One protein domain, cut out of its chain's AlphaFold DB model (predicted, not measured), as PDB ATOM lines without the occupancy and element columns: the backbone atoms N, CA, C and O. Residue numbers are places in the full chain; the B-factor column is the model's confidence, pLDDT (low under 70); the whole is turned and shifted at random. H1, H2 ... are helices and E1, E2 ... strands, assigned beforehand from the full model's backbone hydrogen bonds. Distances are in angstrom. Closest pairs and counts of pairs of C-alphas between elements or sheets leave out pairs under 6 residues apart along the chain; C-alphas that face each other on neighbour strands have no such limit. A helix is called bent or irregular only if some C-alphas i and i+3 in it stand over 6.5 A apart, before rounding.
ATOM      1  N   PHE A   2     -38.267  40.105  12.352       33.75
ATOM      2  CA  PHE A   2     -37.792  39.303  11.215       33.75
ATOM      3  C   PHE A   2     -37.565  40.192   9.994       33.75
ATOM      4  O   PHE A   2     -38.524  40.607   9.343       33.75
ATOM      5  N   LEU A   3     -36.298  40.464   9.680       38.81
ATOM      6  CA  LEU A   3     -35.915  41.133   8.441       38.81
ATOM      7  C   LEU A   3     -36.335  40.257   7.253       38.81
ATOM      8  O   LEU A   3     -35.996  39.077   7.153       38.81
ATOM      9  N   LYS A   4     -37.147  40.837   6.372       47.09
ATOM     10  CA  LYS A   4     -37.549  40.250   5.095       47.09
ATOM     11  C   LYS A   4     -36.339  40.376   4.160       47.09
ATOM     12  O   LYS A   4     -36.226  41.363   3.442       47.09
ATOM     13  N   ILE A   5     -35.407  39.428   4.252       57.25
ATOM     14  CA  ILE A   5     -34.211  39.373   3.403       57.25
ATOM     15  C   ILE A   5     -34.679  39.260   1.945       57.25
ATOM     16  O   ILE A   5     -35.482  38.384   1.614       57.25
ATOM     17  N   ARG A   6     -34.263  40.197   1.087       67.38
ATOM     18  CA  ARG A   6     -34.632  40.201  -0.334       67.38
ATOM     19  C   ARG A   6     -33.783  39.155  -1.056       67.38
ATOM     20  O   ARG A   6     -32.643  38.912  -0.687       67.38
ATOM     21  N   ARG A   7     -34.294  38.570  -2.144       69.44
ATOM     22  CA  ARG A   7     -33.571  37.570  -2.962       69.44
ATOM     23  C   ARG A   7     -32.135  37.983  -3.326       69.44
ATOM     24  O   ARG A   7     -31.252  37.135  -3.343       69.44
ATOM     25  N   ARG A   8     -31.904  39.273  -3.611       75.50
ATOM     26  CA  ARG A   8     -30.557  39.806  -3.894       75.50
ATOM     27  C   ARG A   8     -29.604  39.617  -2.717       75.50
ATOM     28  O   ARG A   8     -28.459  39.254  -2.937       75.50
ATOM     29  N   ASP A   9     -30.093  39.803  -1.501       87.25
ATOM     30  CA  ASP A   9     -29.290  39.679  -0.292       87.25
ATOM     31  C   ASP A   9     -28.831  38.221  -0.119       87.25
ATOM     32  O   ASP A   9     -27.664  37.981   0.137       87.25
ATOM     33  N   ILE A  10     -29.696  37.234  -0.390       92.00
ATOM     34  CA  ILE A  10     -29.339  35.803  -0.300       92.00
ATOM     35  C   ILE A  10     -28.269  35.414  -1.318       92.00
ATOM     36  O   ILE A  10     -27.322  34.714  -0.975       92.00
ATOM     37  N   LEU A  11     -28.410  35.856  -2.571       94.00
ATOM     38  CA  LEU A  11     -27.415  35.559  -3.603       94.00
ATOM     39  C   LEU A  11     -26.066  36.212  -3.279       94.00
ATOM     40  O   LEU A  11     -25.036  35.570  -3.445       94.00
ATOM     41  N   ASN A  12     -26.081  37.439  -2.750       94.00
ATOM     42  CA  ASN A  12     -24.870  38.113  -2.290       94.00
ATOM     43  C   ASN A  12     -24.217  37.371  -1.115       94.00
ATOM     44  O   ASN A  12     -23.003  37.203  -1.105       94.00
ATOM     45  N   GLU A  13     -25.001  36.901  -0.142       93.88
ATOM     46  CA  GLU A  13     -24.483  36.106   0.980       93.88
ATOM     47  C   GLU A  13     -23.864  34.785   0.506       93.88
ATOM     48  O   GLU A  13     -22.787  34.406   0.969       93.88
ATOM     49  N   LEU A  14     -24.493  34.101  -0.455       95.50
ATOM     50  CA  LEU A  14     -23.941  32.890  -1.066       95.50
ATOM     51  C   LEU A  14     -22.636  33.184  -1.819       95.50
ATOM     52  O   LEU A  14     -21.665  32.452  -1.644       95.50
ATOM     53  N   ASP A  15     -22.564  34.278  -2.578       95.94
ATOM     54  CA  ASP A  15     -21.344  34.691  -3.287       95.94
ATOM     55  C   ASP A  15     -20.212  35.073  -2.327       95.94
ATOM     56  O   ASP A  15     -19.064  34.650  -2.497       95.94
ATOM     57  N   ASN A  16     -20.528  35.814  -1.266       95.62
ATOM     58  CA  ASN A  16     -19.576  36.144  -0.209       95.62
ATOM     59  C   ASN A  16     -19.065  34.880   0.488       95.62
ATOM     60  O   ASN A  16     -17.866  34.750   0.741       95.62
ATOM     61  N   SER A  17     -19.960  33.928   0.751       95.44
ATOM     62  CA  SER A  17     -19.616  32.647   1.366       95.44
ATOM     63  C   SER A  17     -18.713  31.819   0.464       95.44
ATOM     64  O   SER A  17     -17.698  31.306   0.927       95.44
ATOM     65  N   TYR A  18     -19.038  31.729  -0.826       96.69
ATOM     66  CA  TYR A  18     -18.213  31.032  -1.804       96.69
ATOM     67  C   TYR A  18     -16.792  31.599  -1.823       96.69
ATOM     68  O   TYR A  18     -15.821  30.871  -1.623       96.69
ATOM     69  N   ASN A  19     -16.667  32.921  -1.958       97.00
ATOM     70  CA  ASN A  19     -15.376  33.606  -1.965       97.00
ATOM     71  C   ASN A  19     -14.607  33.417  -0.650       97.00
ATOM     72  O   ASN A  19     -13.386  33.244  -0.662       97.00
ATOM     73  N   HIS A  20     -15.311  33.419   0.486       95.50
ATOM     74  CA  HIS A  20     -14.719  33.130   1.785       95.50
ATOM     75  C   HIS A  20     -14.117  31.720   1.825       95.50
ATOM     76  O   HIS A  20     -12.923  31.583   2.089       95.50
ATOM     77  N   TYR A  21     -14.899  30.682   1.519       95.19
ATOM     78  CA  TYR A  21     -14.415  29.299   1.564       95.19
ATOM     79  C   TYR A  21     -13.345  29.019   0.504       95.19
ATOM     80  O   TYR A  21     -12.410  28.262   0.769       95.19
ATOM     81  N   LEU A  22     -13.404  29.687  -0.649       96.06
ATOM     82  CA  LEU A  22     -12.370  29.602  -1.677       96.06
ATOM     83  C   LEU A  22     -11.047  30.175  -1.155       96.06
ATOM     84  O   LEU A  22      -9.991  29.560  -1.303       96.06
ATOM     85  N   LYS A  23     -11.101  31.324  -0.472       97.00
ATOM     86  CA  LYS A  23      -9.934  31.919   0.189       97.00
ATOM     87  C   LYS A  23      -9.401  31.026   1.311       97.00
ATOM     88  O   LYS A  23      -8.188  30.864   1.416       97.00
ATOM     89  N   VAL A  24     -10.272  30.422   2.120       95.69
ATOM     90  CA  VAL A  24      -9.874  29.470   3.173       95.69
ATOM     91  C   VAL A  24      -9.160  28.254   2.573       95.69
ATOM     92  O   VAL A  24      -8.093  27.879   3.057       95.69
ATOM     93  N   MET A  25      -9.682  27.687   1.484       95.62
ATOM     94  CA  MET A  25      -9.047  26.575   0.772       95.62
ATOM     95  C   MET A  25      -7.669  26.968   0.222       95.62
ATOM     96  O   MET A  25      -6.695  26.249   0.441       95.62
ATOM     97  N   ASN A  26      -7.555  28.132  -0.419       95.94
ATOM     98  CA  ASN A  26      -6.276  28.630  -0.935       95.94
ATOM     99  C   ASN A  26      -5.261  28.897   0.185       95.94
ATOM    100  O   ASN A  26      -4.081  28.578   0.038       95.94
ATOM    101  N   ASN A  27      -5.712  29.416   1.330       96.12
ATOM    102  CA  ASN A  27      -4.868  29.608   2.507       96.12
ATOM    103  C   ASN A  27      -4.402  28.270   3.102       96.12
ATOM    104  O   ASN A  27      -3.240  28.162   3.481       96.12
ATOM    105  N   CYS A  28      -5.269  27.252   3.152       95.25
ATOM    106  CA  CYS A  28      -4.903  25.888   3.551       95.25
ATOM    107  C   CYS A  28      -3.776  25.345   2.666       95.25
ATOM    108  O   CYS A  28      -2.753  24.892   3.182       95.25
ATOM    109  N   ILE A  29      -3.928  25.468   1.342       94.44
ATOM    110  CA  ILE A  29      -2.921  25.020   0.376       94.44
ATOM    111  C   ILE A  29      -1.614  25.785   0.583       94.44
ATOM    112  O   ILE A  29      -0.555  25.173   0.716       94.44
ATOM    113  N   GLY A  30      -1.676  27.115   0.659       92.94
ATOM    114  CA  GLY A  30      -0.500  27.961   0.846       92.94
ATOM    115  C   GLY A  30       0.245  27.648   2.143       92.94
ATOM    116  O   GLY A  30       1.452  27.436   2.120       92.94
ATOM    117  N   TYR A  31      -0.466  27.549   3.267       90.44
ATOM    118  CA  TYR A  31       0.142  27.266   4.566       90.44
ATOM    119  C   TYR A  31       0.824  25.895   4.595       90.44
ATOM    120  O   TYR A  31       1.984  25.790   4.986       90.44
ATOM    121  N   LEU A  32       0.134  24.846   4.133       90.19
ATOM    122  CA  LEU A  32       0.669  23.487   4.175       90.19
ATOM    123  C   LEU A  32       1.801  23.260   3.169       90.19
ATOM    124  O   LEU A  32       2.721  22.509   3.479       90.19
ATOM    125  N   THR A  33       1.767  23.910   2.000       88.81
ATOM    126  CA  THR A  33       2.862  23.835   1.014       88.81
ATOM    127  C   THR A  33       4.096  24.618   1.446       88.81
ATOM    128  O   THR A  33       5.207  24.177   1.182       88.81
ATOM    129  N   ILE A  34       3.947  25.741   2.160       87.50
ATOM    130  CA  ILE A  34       5.092  26.490   2.701       87.50
ATOM    131  C   ILE A  34       5.948  25.617   3.630       87.50
ATOM    132  O   ILE A  34       7.166  25.772   3.640       87.50
ATOM    133  N   LEU A  35       5.344  24.673   4.360       79.75
ATOM    134  CA  LEU A  35       6.074  23.777   5.262       79.75
ATOM    135  C   LEU A  35       7.125  22.919   4.541       79.75
ATOM    136  O   LEU A  35       8.159  22.637   5.143       79.75
ATOM    137  N   SER A  36       6.922  22.565   3.264       79.12
ATOM    138  CA  SER A  36       7.913  21.775   2.513       79.12
ATOM    139  C   SER A  36       9.176  22.561   2.163       79.12
ATOM    140  O   SER A  36      10.220  21.970   1.923       79.12
ATOM    141  N   LYS A  37       9.134  23.900   2.219       80.38
ATOM    142  CA  LYS A  37      10.325  24.740   2.011       80.38
ATOM    143  C   LYS A  37      11.300  24.707   3.183       80.38
ATOM    144  O   LYS A  37      12.457  25.078   3.016       80.38
ATOM    145  N   PHE A  38      10.819  24.351   4.372       82.12
ATOM    146  CA  PHE A  38      11.594  24.419   5.611       82.12
ATOM    147  C   PHE A  38      11.948  23.041   6.169       82.12
ATOM    148  O   PHE A  38      12.837  22.934   7.011       82.12
ATOM    149  N   HIS A  39      11.257  21.996   5.719       82.44
ATOM    150  CA  HIS A  39      11.381  20.652   6.256       82.44
ATOM    151  C   HIS A  39      11.219  19.608   5.160       82.44
ATOM    152  O   HIS A  39      10.360  19.738   4.286       82.44
ATOM    153  N   ASP A  40      11.970  18.517   5.292       87.12
ATOM    154  CA  ASP A  40      11.756  17.335   4.474       87.12
ATOM    155  C   ASP A  40      10.371  16.742   4.759       87.12
ATOM    156  O   ASP A  40       9.985  16.478   5.909       87.12
ATOM    157  N   ILE A  41       9.630  16.489   3.684       89.38
ATOM    158  CA  ILE A  41       8.360  15.777   3.729       89.38
ATOM    159  C   ILE A  41       8.622  14.298   3.501       89.38
ATOM    160  O   ILE A  41       9.195  13.897   2.488       89.38
ATOM    161  N   TYR A  42       8.123  13.471   4.411       90.88
ATOM    162  CA  TYR A  42       8.200  12.024   4.302       90.88
ATOM    163  C   TYR A  42       6.823  11.427   4.037       90.88
ATOM    164  O   TYR A  42       5.823  11.827   4.635       90.88
ATOM    165  N   ARG A  43       6.774  10.401   3.187       92.75
ATOM    166  CA  ARG A  43       5.626   9.504   3.031       92.75
ATOM    167  C   ARG A  43       5.989   8.142   3.593       92.75
ATOM    168  O   ARG A  43       7.009   7.563   3.224       92.75
ATOM    169  N   CYS A  44       5.142   7.604   4.462       92.44
ATOM    170  CA  CYS A  44       5.303   6.237   4.940       92.44
ATOM    171  C   CYS A  44       4.775   5.233   3.913       92.44
ATOM    172  O   CYS A  44       3.606   5.291   3.541       92.44
ATOM    173  N   SER A  45       5.602   4.269   3.514       93.38
ATOM    174  CA  SER A  45       5.210   3.216   2.570       93.38
ATOM    175  C   SER A  45       4.213   2.215   3.165       93.38
ATOM    176  O   SER A  45       3.437   1.619   2.425       93.38
ATOM    177  N   ARG A  46       4.171   2.073   4.499       93.69
ATOM    178  CA  ARG A  46       3.242   1.163   5.192       93.69
ATOM    179  C   ARG A  46       1.819   1.715   5.299       93.69
ATOM    180  O   ARG A  46       0.869   0.979   5.072       93.69
ATOM    181  N   CYS A  47       1.657   2.982   5.691       93.50
ATOM    182  CA  CYS A  47       0.335   3.576   5.948       93.50
ATOM    183  C   CYS A  47      -0.051   4.709   4.986       93.50
ATOM    184  O   CYS A  47      -1.119   5.294   5.141       93.50
ATOM    185  N   ASN A  48       0.808   5.041   4.016       90.56
ATOM    186  CA  ASN A  48       0.616   6.099   3.017       90.56
ATOM    187  C   ASN A  48       0.400   7.518   3.568       90.56
ATOM    188  O   ASN A  48       0.062   8.419   2.803       90.56
ATOM    189  N   LYS A  49       0.625   7.748   4.865       90.75
ATOM    190  CA  LYS A  49       0.513   9.080   5.466       90.75
ATOM    191  C   LYS A  49       1.767   9.911   5.217       90.75
ATOM    192  O   LYS A  49       2.885   9.386   5.235       90.75
ATOM    193  N   TYR A  50       1.544  11.208   5.039       90.31
ATOM    194  CA  TYR A  50       2.575  12.230   4.913       90.31
ATOM    195  C   TYR A  50       2.848  12.855   6.280       90.31
ATOM    196  O   TYR A  50       1.920  13.040   7.071       90.31
ATOM    197  N   PHE A  51       4.108  13.157   6.575       88.50
ATOM    198  CA  PHE A  51       4.506  13.839   7.802       88.50
ATOM    199  C   PHE A  51       5.819  14.599   7.613       88.50
ATOM    200  O   PHE A  51       6.593  14.323   6.699       88.50
ATOM    201  N   LEU A  52       6.046  15.555   8.506       86.88
ATOM    202  CA  LEU A  52       7.255  16.367   8.578       86.88
ATOM    203  C   LEU A  52       8.239  15.731   9.559       86.88
ATOM    204  O   LEU A  52       7.826  15.238  10.610       86.88
ATOM    205  N   SER A  53       9.530  15.781   9.243       80.00
ATOM    206  CA  SER A  53      10.587  15.457  10.201       80.00
ATOM    207  C   SER A  53      11.793  16.373  10.016       80.00
ATOM    208  O   SER A  53      12.100  16.792   8.905       80.00
ATOM    209  N   ILE A  54      12.468  16.683  11.124       71.62
ATOM    210  CA  ILE A  54      13.613  17.603  11.164       71.62
ATOM    211  C   ILE A  54      14.922  16.877  10.799       71.62
ATOM    212  O   ILE A  54      15.865  17.517  10.345       71.62
ATOM    213  N   SER A  55      15.002  15.547  10.958       67.81
ATOM    214  CA  SER A  55      16.204  14.779  10.605       67.81
ATOM    215  C   SER A  55      15.902  13.358  10.121       67.81
ATOM    216  O   SER A  55      15.123  12.613  10.719       67.81
ATOM    217  N   LYS A  56      16.563  12.945   9.032       65.44
ATOM    218  CA  LYS A  56      16.384  11.619   8.417       65.44
ATOM    219  C   LYS A  56      16.836  10.469   9.321       65.44
ATOM    220  O   LYS A  56      16.191   9.424   9.337       65.44
ATOM    221  N   GLU A  57      17.917  10.664  10.075       61.06
ATOM    222  CA  GLU A  57      18.665   9.586  10.747       61.06
ATOM    223  C   GLU A  57      17.861   8.808  11.800       61.06
ATOM    224  O   GLU A  57      18.191   7.659  12.070       61.06
ATOM    225  N   ASN A  58      16.760   9.364  12.317       64.25
ATOM    226  CA  ASN A  58      15.887   8.696  13.293       64.25
ATOM    227  C   ASN A  58      14.394   8.800  12.955       64.25
ATOM    228  O   ASN A  58      13.537   8.611  13.820       64.25
ATOM    229  N   SER A  59      14.056   9.121  11.706       76.38
ATOM    230  CA  SER A  59      12.662   9.336  11.332       76.38
ATOM    231  C   SER A  59      11.878   8.021  11.328       76.38
ATOM    232  O   SER A  59      12.133   7.110  10.544       76.38
ATOM    233  N   ILE A  60      10.890   7.937  12.215       88.56
ATOM    234  CA  ILE A  60       9.910   6.855  12.288       88.56
ATOM    235  C   ILE A  60       8.552   7.457  11.948       88.56
ATOM    236  O   ILE A  60       8.230   8.557  12.392       88.56
ATOM    237  N   CYS A  61       7.732   6.744  11.175       89.56
ATOM    238  CA  CYS A  61       6.376   7.191  10.893       89.56
ATOM    239  C   CYS A  61       5.584   7.349  12.208       89.56
ATOM    240  O   CYS A  61       5.318   6.337  12.867       89.56
ATOM    241  N   PRO A  62       5.114   8.563  12.555       89.62
ATOM    242  CA  PRO A  62       4.450   8.824  13.836       89.62
ATOM    243  C   PRO A  62       3.078   8.147  13.951       89.62
ATOM    244  O   PRO A  62       2.504   8.070  15.028       89.62
ATOM    245  N   PHE A  63       2.542   7.640  12.840       91.25
ATOM    246  CA  PHE A  63       1.215   7.034  12.795       91.25
ATOM    247  C   PHE A  63       1.214   5.512  12.934       91.25
ATOM    248  O   PHE A  63       0.185   4.946  13.283       91.25
ATOM    249  N   CYS A  64       2.310   4.837  12.574       93.75
ATOM    250  CA  CYS A  64       2.351   3.368  12.550       93.75
ATOM    251  C   CYS A  64       3.684   2.757  13.005       93.75
ATOM    252  O   CYS A  64       3.855   1.542  12.910       93.75
ATOM    253  N   GLY A  65       4.648   3.577  13.439       91.81
ATOM    254  CA  GLY A  65       5.944   3.111  13.937       91.81
ATOM    255  C   GLY A  65       6.886   2.542  12.868       91.81
ATOM    256  O   GLY A  65       7.943   2.017  13.203       91.81
ATOM    257  N   SER A  66       6.525   2.609  11.581       91.69
ATOM    258  CA  SER A  66       7.361   2.079  10.497       91.69
ATOM    259  C   SER A  66       8.571   2.972  10.221       91.69
ATOM    260  O   SER A  66       8.433   4.192  10.140       91.69
ATOM    261  N   ARG A  67       9.734   2.352   9.990       90.81
ATOM    262  CA  ARG A  67      10.937   3.006   9.442       90.81
ATOM    263  C   ARG A  67      10.957   3.045   7.910       90.81
ATOM    264  O   ARG A  67      11.821   3.691   7.335       90.81
ATOM    265  N   ASP A  68      10.018   2.364   7.247       91.81
ATOM    266  CA  ASP A  68       9.878   2.402   5.787       91.81
ATOM    267  C   ASP A  68       9.165   3.696   5.365       91.81
ATOM    268  O   ASP A  68       7.928   3.786   5.305       91.81
ATOM    269  N   ILE A  69       9.978   4.735   5.190       91.38
ATOM    270  CA  ILE A  69       9.580   6.098   4.857       91.38
ATOM    271  C   ILE A  69      10.461   6.615   3.719       91.38
ATOM    272  O   ILE A  69      11.630   6.244   3.595       91.38
ATOM    273  N   ARG A  70       9.906   7.477   2.872       91.12
ATOM    274  CA  ARG A  70      10.605   8.034   1.709       91.12
ATOM    275  C   ARG A  70      10.404   9.535   1.660       91.12
ATOM    276  O   ARG A  70       9.302   9.996   1.950       91.12
ATOM    277  N   ILE A  71      11.453  10.264   1.291       89.94
ATOM    278  CA  ILE A  71      11.347  11.697   1.008       89.94
ATOM    279  C   ILE A  71      10.440  11.865  -0.210       89.94
ATOM    280  O   ILE A  71      10.515  11.092  -1.168       89.94
ATOM    281  N   VAL A  72       9.558  12.846  -0.128       89.88
ATOM    282  CA  VAL A  72       8.616  13.215  -1.176       89.88
ATOM    283  C   VAL A  72       9.111  14.503  -1.809       89.88
ATOM    284  O   VAL A  72       9.492  15.427  -1.098       89.88
ATOM    285  N   ASP A  73       9.087  14.570  -3.136       88.44
ATOM    286  CA  ASP A  73       9.327  15.826  -3.832       88.44
ATOM    287  C   ASP A  73       8.209  16.858  -3.566       88.44
ATOM    288  O   ASP A  73       7.063  16.527  -3.233       88.44
ATOM    289  N   ASP A  74       8.548  18.136  -3.729       85.69
ATOM    290  CA  ASP A  74       7.623  19.247  -3.492       85.69
ATOM    291  C   ASP A  74       6.361  19.174  -4.361       85.69
ATOM    292  O   ASP A  74       5.282  19.584  -3.928       85.69
ATOM    293  N   TYR A  75       6.467  18.650  -5.583       88.56
ATOM    294  CA  TYR A  75       5.348  18.580  -6.520       88.56
ATOM    295  C   TYR A  75       4.294  17.565  -6.059       88.56
ATOM    296  O   TYR A  75       3.102  17.874  -6.002       88.56
ATOM    297  N   VAL A  76       4.727  16.370  -5.660       89.50
ATOM    298  CA  VAL A  76       3.876  15.301  -5.136       89.50
ATOM    299  C   VAL A  76       3.259  15.719  -3.807       89.50
ATOM    300  O   VAL A  76       2.068  15.483  -3.590       89.50
ATOM    301  N   TYR A  77       4.023  16.366  -2.921       89.69
ATOM    302  CA  TYR A  77       3.461  16.875  -1.672       89.69
ATOM    303  C   TYR A  77       2.436  17.987  -1.915       89.69
ATOM    304  O   TYR A  77       1.350  17.954  -1.333       89.69
ATOM    305  N   ARG A  78       2.721  18.928  -2.821       92.00
ATOM    306  CA  ARG A  78       1.761  19.963  -3.212       92.00
ATOM    307  C   ARG A  78       0.477  19.362  -3.769       92.00
ATOM    308  O   ARG A  78      -0.597  19.763  -3.335       92.00
ATOM    309  N   SER A  79       0.571  18.372  -4.654       91.62
ATOM    310  CA  SER A  79      -0.604  17.673  -5.187       91.62
ATOM    311  C   SER A  79      -1.417  16.987  -4.080       91.62
ATOM    312  O   SER A  79      -2.646  17.082  -4.053       91.62
ATOM    313  N   TYR A  80      -0.745  16.359  -3.107       91.12
ATOM    314  CA  TYR A  80      -1.401  15.798  -1.923       91.12
ATOM    315  C   TYR A  80      -2.130  16.873  -1.101       91.12
ATOM    316  O   TYR A  80      -3.292  16.680  -0.746       91.12
ATOM    317  N   VAL A  81      -1.479  18.007  -0.825       92.50
ATOM    318  CA  VAL A  81      -2.066  19.130  -0.080       92.50
ATOM    319  C   VAL A  81      -3.264  19.725  -0.820       92.50
ATOM    320  O   VAL A  81      -4.303  19.962  -0.206       92.50
ATOM    321  N   GLU A  82      -3.150  19.937  -2.132       93.25
ATOM    322  CA  GLU A  82      -4.236  20.441  -2.975       93.25
ATOM    323  C   GLU A  82      -5.450  19.511  -2.914       93.25
ATOM    324  O   GLU A  82      -6.568  19.983  -2.698       93.25
ATOM    325  N   ASN A  83      -5.237  18.196  -3.006       90.81
ATOM    326  CA  ASN A  83      -6.296  17.203  -2.856       90.81
ATOM    327  C   ASN A  83      -6.882  17.197  -1.433       90.81
ATOM    328  O   ASN A  83      -8.098  17.172  -1.259       90.81
ATOM    329  N   PHE A  84      -6.043  17.267  -0.397       90.38
ATOM    330  CA  PHE A  84      -6.484  17.313   0.998       90.38
ATOM    331  C   PHE A  84      -7.373  18.536   1.281       90.38
ATOM    332  O   PHE A  84      -8.508  18.380   1.730       90.38
ATOM    333  N   CYS A  85      -6.897  19.746   0.970       93.12
ATOM    334  CA  CYS A  85      -7.655  20.979   1.183       93.12
ATOM    335  C   CYS A  85      -8.916  21.023   0.299       93.12
ATOM    336  O   CYS A  85      -9.964  21.476   0.759       93.12
ATOM    337  N   SER A  86      -8.845  20.514  -0.937       90.88
ATOM    338  CA  SER A  86     -10.010  20.410  -1.826       90.88
ATOM    339  C   SER A  86     -11.065  19.444  -1.291       90.88
ATOM    340  O   SER A  86     -12.249  19.742  -1.377       90.88
ATOM    341  N   ASN A  87     -10.681  18.318  -0.691       86.44
ATOM    342  CA  ASN A  87     -11.646  17.415  -0.058       86.44
ATOM    343  C   ASN A  87     -12.280  18.035   1.193       86.44
ATOM    344  O   ASN A  87     -13.466  17.828   1.447       86.44
ATOM    345  N   LEU A  88     -11.507  18.816   1.953       88.50
ATOM    346  CA  LEU A  88     -11.979  19.459   3.177       88.50
ATOM    347  C   LEU A  88     -12.975  20.596   2.893       88.50
ATOM    348  O   LEU A  88     -14.019  20.672   3.537       88.50
ATOM    349  N   TYR A  89     -12.671  21.465   1.923       92.88
ATOM    350  CA  TYR A  89     -13.453  22.681   1.657       92.88
ATOM    351  C   TYR A  89     -14.267  22.636   0.362       92.88
ATOM    352  O   TYR A  89     -15.287  23.316   0.252       92.88
ATOM    353  N   GLY A  90     -13.871  21.824  -0.615       92.44
ATOM    354  CA  GLY A  90     -14.531  21.744  -1.919       92.44
ATOM    355  C   GLY A  90     -15.978  21.267  -1.838       92.44
ATOM    356  O   GLY A  90     -16.823  21.766  -2.574       92.44
ATOM    357  N   ARG A  91     -16.299  20.407  -0.864       92.06
ATOM    358  CA  ARG A  91     -17.681  19.999  -0.554       92.06
ATOM    359  C   ARG A  91     -18.572  21.173  -0.149       92.06
ATOM    360  O   ARG A  91     -19.734  21.226  -0.538       92.06
ATOM    361  N   ILE A  92     -18.023  22.123   0.607       94.50
ATOM    362  CA  ILE A  92     -18.739  23.337   1.004       94.50
ATOM    363  C   ILE A  92     -18.913  24.255  -0.208       94.50
ATOM    364  O   ILE A  92     -19.999  24.789  -0.413       94.50
ATOM    365  N   LEU A  93     -17.876  24.400  -1.038       95.56
ATOM    366  CA  LEU A  93     -17.937  25.212  -2.255       95.56
ATOM    367  C   LEU A  93     -19.025  24.723  -3.216       95.56
ATOM    368  O   LEU A  93     -19.875  25.517  -3.615       95.56
ATOM    369  N   ILE A  94     -19.052  23.422  -3.522       95.62
ATOM    370  CA  ILE A  94     -20.064  22.867  -4.428       95.62
ATOM    371  C   ILE A  94     -21.471  22.902  -3.818       95.62
ATOM    372  O   ILE A  94     -22.445  23.130  -4.530       95.62
ATOM    373  N   LEU A  95     -21.600  22.751  -2.493       96.44
ATOM    374  CA  LEU A  95     -22.876  22.949  -1.805       96.44
ATOM    375  C   LEU A  95     -23.367  24.396  -1.960       96.44
ATOM    376  O   LEU A  95     -24.546  24.606  -2.230       96.44
ATOM    377  N   ILE A  96     -22.491  25.392  -1.813       97.12
ATOM    378  CA  ILE A  96     -22.845  26.810  -1.989       97.12
ATOM    379  C   ILE A  96     -23.259  27.101  -3.433       97.12
ATOM    380  O   ILE A  96     -24.267  27.774  -3.642       97.12
ATOM    381  N   GLU A  97     -22.544  26.565  -4.425       96.62
ATOM    382  CA  GLU A  97     -22.936  26.677  -5.837       96.62
ATOM    383  C   GLU A  97     -24.310  26.051  -6.088       96.62
ATOM    384  O   GLU A  97     -25.181  26.687  -6.684       96.62
ATOM    385  N   PHE A  98     -24.548  24.849  -5.562       97.81
ATOM    386  CA  PHE A  98     -25.845  24.187  -5.648       97.81
ATOM    387  C   PHE A  98     -26.953  25.026  -5.002       97.81
ATOM    388  O   PHE A  98     -27.951  25.337  -5.652       97.81
ATOM    389  N   MET A  99     -26.753  25.492  -3.765       97.81
ATOM    390  CA  MET A  99     -27.691  26.379  -3.070       97.81
ATOM    391  C   MET A  99     -27.938  27.675  -3.845       97.81
ATOM    392  O   MET A  99     -29.061  28.170  -3.845       97.81
ATOM    393  N   LYS A 100     -26.937  28.220  -4.544       96.69
ATOM    394  CA  LYS A 100     -27.103  29.402  -5.398       96.69
ATOM    395  C   LYS A 100     -28.050  29.131  -6.561       96.69
ATOM    396  O   LYS A 100     -28.928  29.958  -6.810       96.69
ATOM    397  N   ILE A 101     -27.928  27.987  -7.234       96.88
ATOM    398  CA  ILE A 101     -28.853  27.607  -8.314       96.88
ATOM    399  C   ILE A 101     -30.272  27.445  -7.759       96.88
ATOM    400  O   ILE A 101     -31.203  28.074  -8.266       96.88
ATOM    401  N   LEU A 102     -30.427  26.707  -6.657       96.88
ATOM    402  CA  LEU A 102     -31.729  26.519  -6.012       96.88
ATOM    403  C   LEU A 102     -32.321  27.849  -5.521       96.88
ATOM    404  O   LEU A 102     -33.524  28.075  -5.628       96.88
ATOM    405  N   ALA A 103     -31.497  28.779  -5.038       95.69
ATOM    406  CA  ALA A 103     -31.956  30.098  -4.620       95.69
ATOM    407  C   ALA A 103     -32.394  30.977  -5.804       95.69
ATOM    408  O   ALA A 103     -33.343  31.762  -5.697       95.69
ATOM    409  N   ILE A 104     -31.726  30.856  -6.955       94.75
ATOM    410  CA  ILE A 104     -32.157  31.513  -8.193       94.75
ATOM    411  C   ILE A 104     -33.536  31.000  -8.602       94.75
ATOM    412  O   ILE A 104     -34.371  31.819  -8.998       94.75
ATOM    413  N   GLU A 105     -33.740  29.693  -8.488       93.56
ATOM    414  CA  GLU A 105     -34.938  28.975  -8.899       93.56
ATOM    415  C   GLU A 105     -36.127  29.235  -7.964       93.56
ATOM    416  O   GLU A 105     -37.157  29.738  -8.406       93.56
ATOM    417  N   PHE A 106     -35.972  28.981  -6.665       94.00
ATOM    418  CA  PHE A 106     -37.085  28.948  -5.714       94.00
ATOM    419  C   PHE A 106     -37.316  30.261  -4.966       94.00
ATOM    420  O   PHE A 106     -38.457  30.605  -4.670       94.00
ATOM    421  N   CYS A 107     -36.282  31.066  -4.698       92.31
ATOM    422  CA  CYS A 107     -36.439  32.275  -3.871       92.31
ATOM    423  C   CYS A 107     -37.088  33.459  -4.606       92.31
ATOM    424  O   CYS A 107     -37.133  34.578  -4.084       92.31
ATOM    425  N   ARG A 108     -37.534  33.249  -5.852       89.00
ATOM    426  CA  ARG A 108     -38.460  34.157  -6.545       89.00
ATOM    427  C   ARG A 108     -39.889  33.986  -6.045       89.00
ATOM    428  O   ARG A 108     -40.602  34.976  -5.929       89.00
ATOM    429  N   GLU A 109     -40.266  32.746  -5.767       90.19
ATOM    430  CA  GLU A 109     -41.624  32.337  -5.408       90.19
ATOM    431  C   GLU A 109     -41.764  32.188  -3.890       90.19
ATOM    432  O   GLU A 109     -42.770  32.592  -3.311       90.19
ATOM    433  N   PHE A 110     -40.714  31.698  -3.230       92.06
ATOM    434  CA  PHE A 110     -40.728  31.351  -1.814       92.06
ATOM    435  C   PHE A 110     -39.804  32.236  -0.982       92.06
ATOM    436  O   PHE A 110     -38.838  32.837  -1.467       92.06
ATOM    437  N   LYS A 111     -40.086  32.313   0.322       92.19
ATOM    438  CA  LYS A 111     -39.240  33.061   1.250       92.19
ATOM    439  C   LYS A 111     -38.047  32.202   1.634       92.19
ATOM    440  O   LYS A 111     -38.210  31.198   2.312       92.19
TER     441      LYS A 111
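AT A GLANCE: This is residues 2 to 111 of the 242 residues of an uncharacterized protein of Ignisphaera aggregans (strain DSM 17230 / JCM 13409 / AQ1.S1) (UniProt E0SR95). Two long helices, H1 and the bent H2, run opposite ways side by side as the shaft of a rod, with a small head at one end. The head holds the three short strands E1, E2 and E3 and the loop of residues 54 to 68. The printed part has 110 residues, mostly helix, in the order H1, E1, E2, E3, H2; the antiparallel sheet runs E2, E1, E3. It is extended, with a radius of gyration of the C-alphas of 20.7 A and spans of 66 by 26 by 24 A.

HOW THE PARTS SIT: In the sheet, E1, residues 40 to 44, is the inner strand. E2, residues 50 to 53, forms a hairpin with it; N 42 and O 51 are 2.9 A apart, within hydrogen-bond range. E3, residues 69 to 71, is antiparallel to E1, with N 43 and O 70 at 2.8 A. H2, residues 74 to 106, was assigned as one helix by its hydrogen bonds but is bent, C-alphas 88 and 91 being 6.8 A apart; its arms H2a, residues 74 to 88, and H2b, residues 91 to 106, stand at a steep tilt of 42 degrees. H2a only grazes the sheet, with residues 74 to 81. H1, residues 7 to 37, touches H2a with residues 25 to 36 alone, at a shallow tilt of 31 degrees, opposite ways; the closest C-alphas, of Met 25 and Cys 85, are 5.8 A apart. H1 touches H2b at 12 degrees, a shallow tilt, opposite ways, closest at the C-alphas of Tyr 18 and Leu 93, 5.8 A. Every O i to N i+4 pair is within hydrogen-bond range in H2a and H2b, and 24 of 27 in H1.

IN THESE COORDINATES: H1 begins at C-alpha 7, (-33.571, 37.570, -2.962), and is 46.0 A long. E1 measures 12.8 A, E2 10.1 A and E3 7.0 A. H2a is 20.7 A long; H2b, 22.0 A, ends at C-alpha 106, (-37.085, 28.948, -5.714).

THE WHOLE: The C-alphas of Glu 57 and Glu 109, the two farthest apart, are 66.4 A apart. The printed part has no cut, and the link from E2 to E3 is long, 15 residues. pLDDT is under 70 at residues 2 to 7 and 55 to 58.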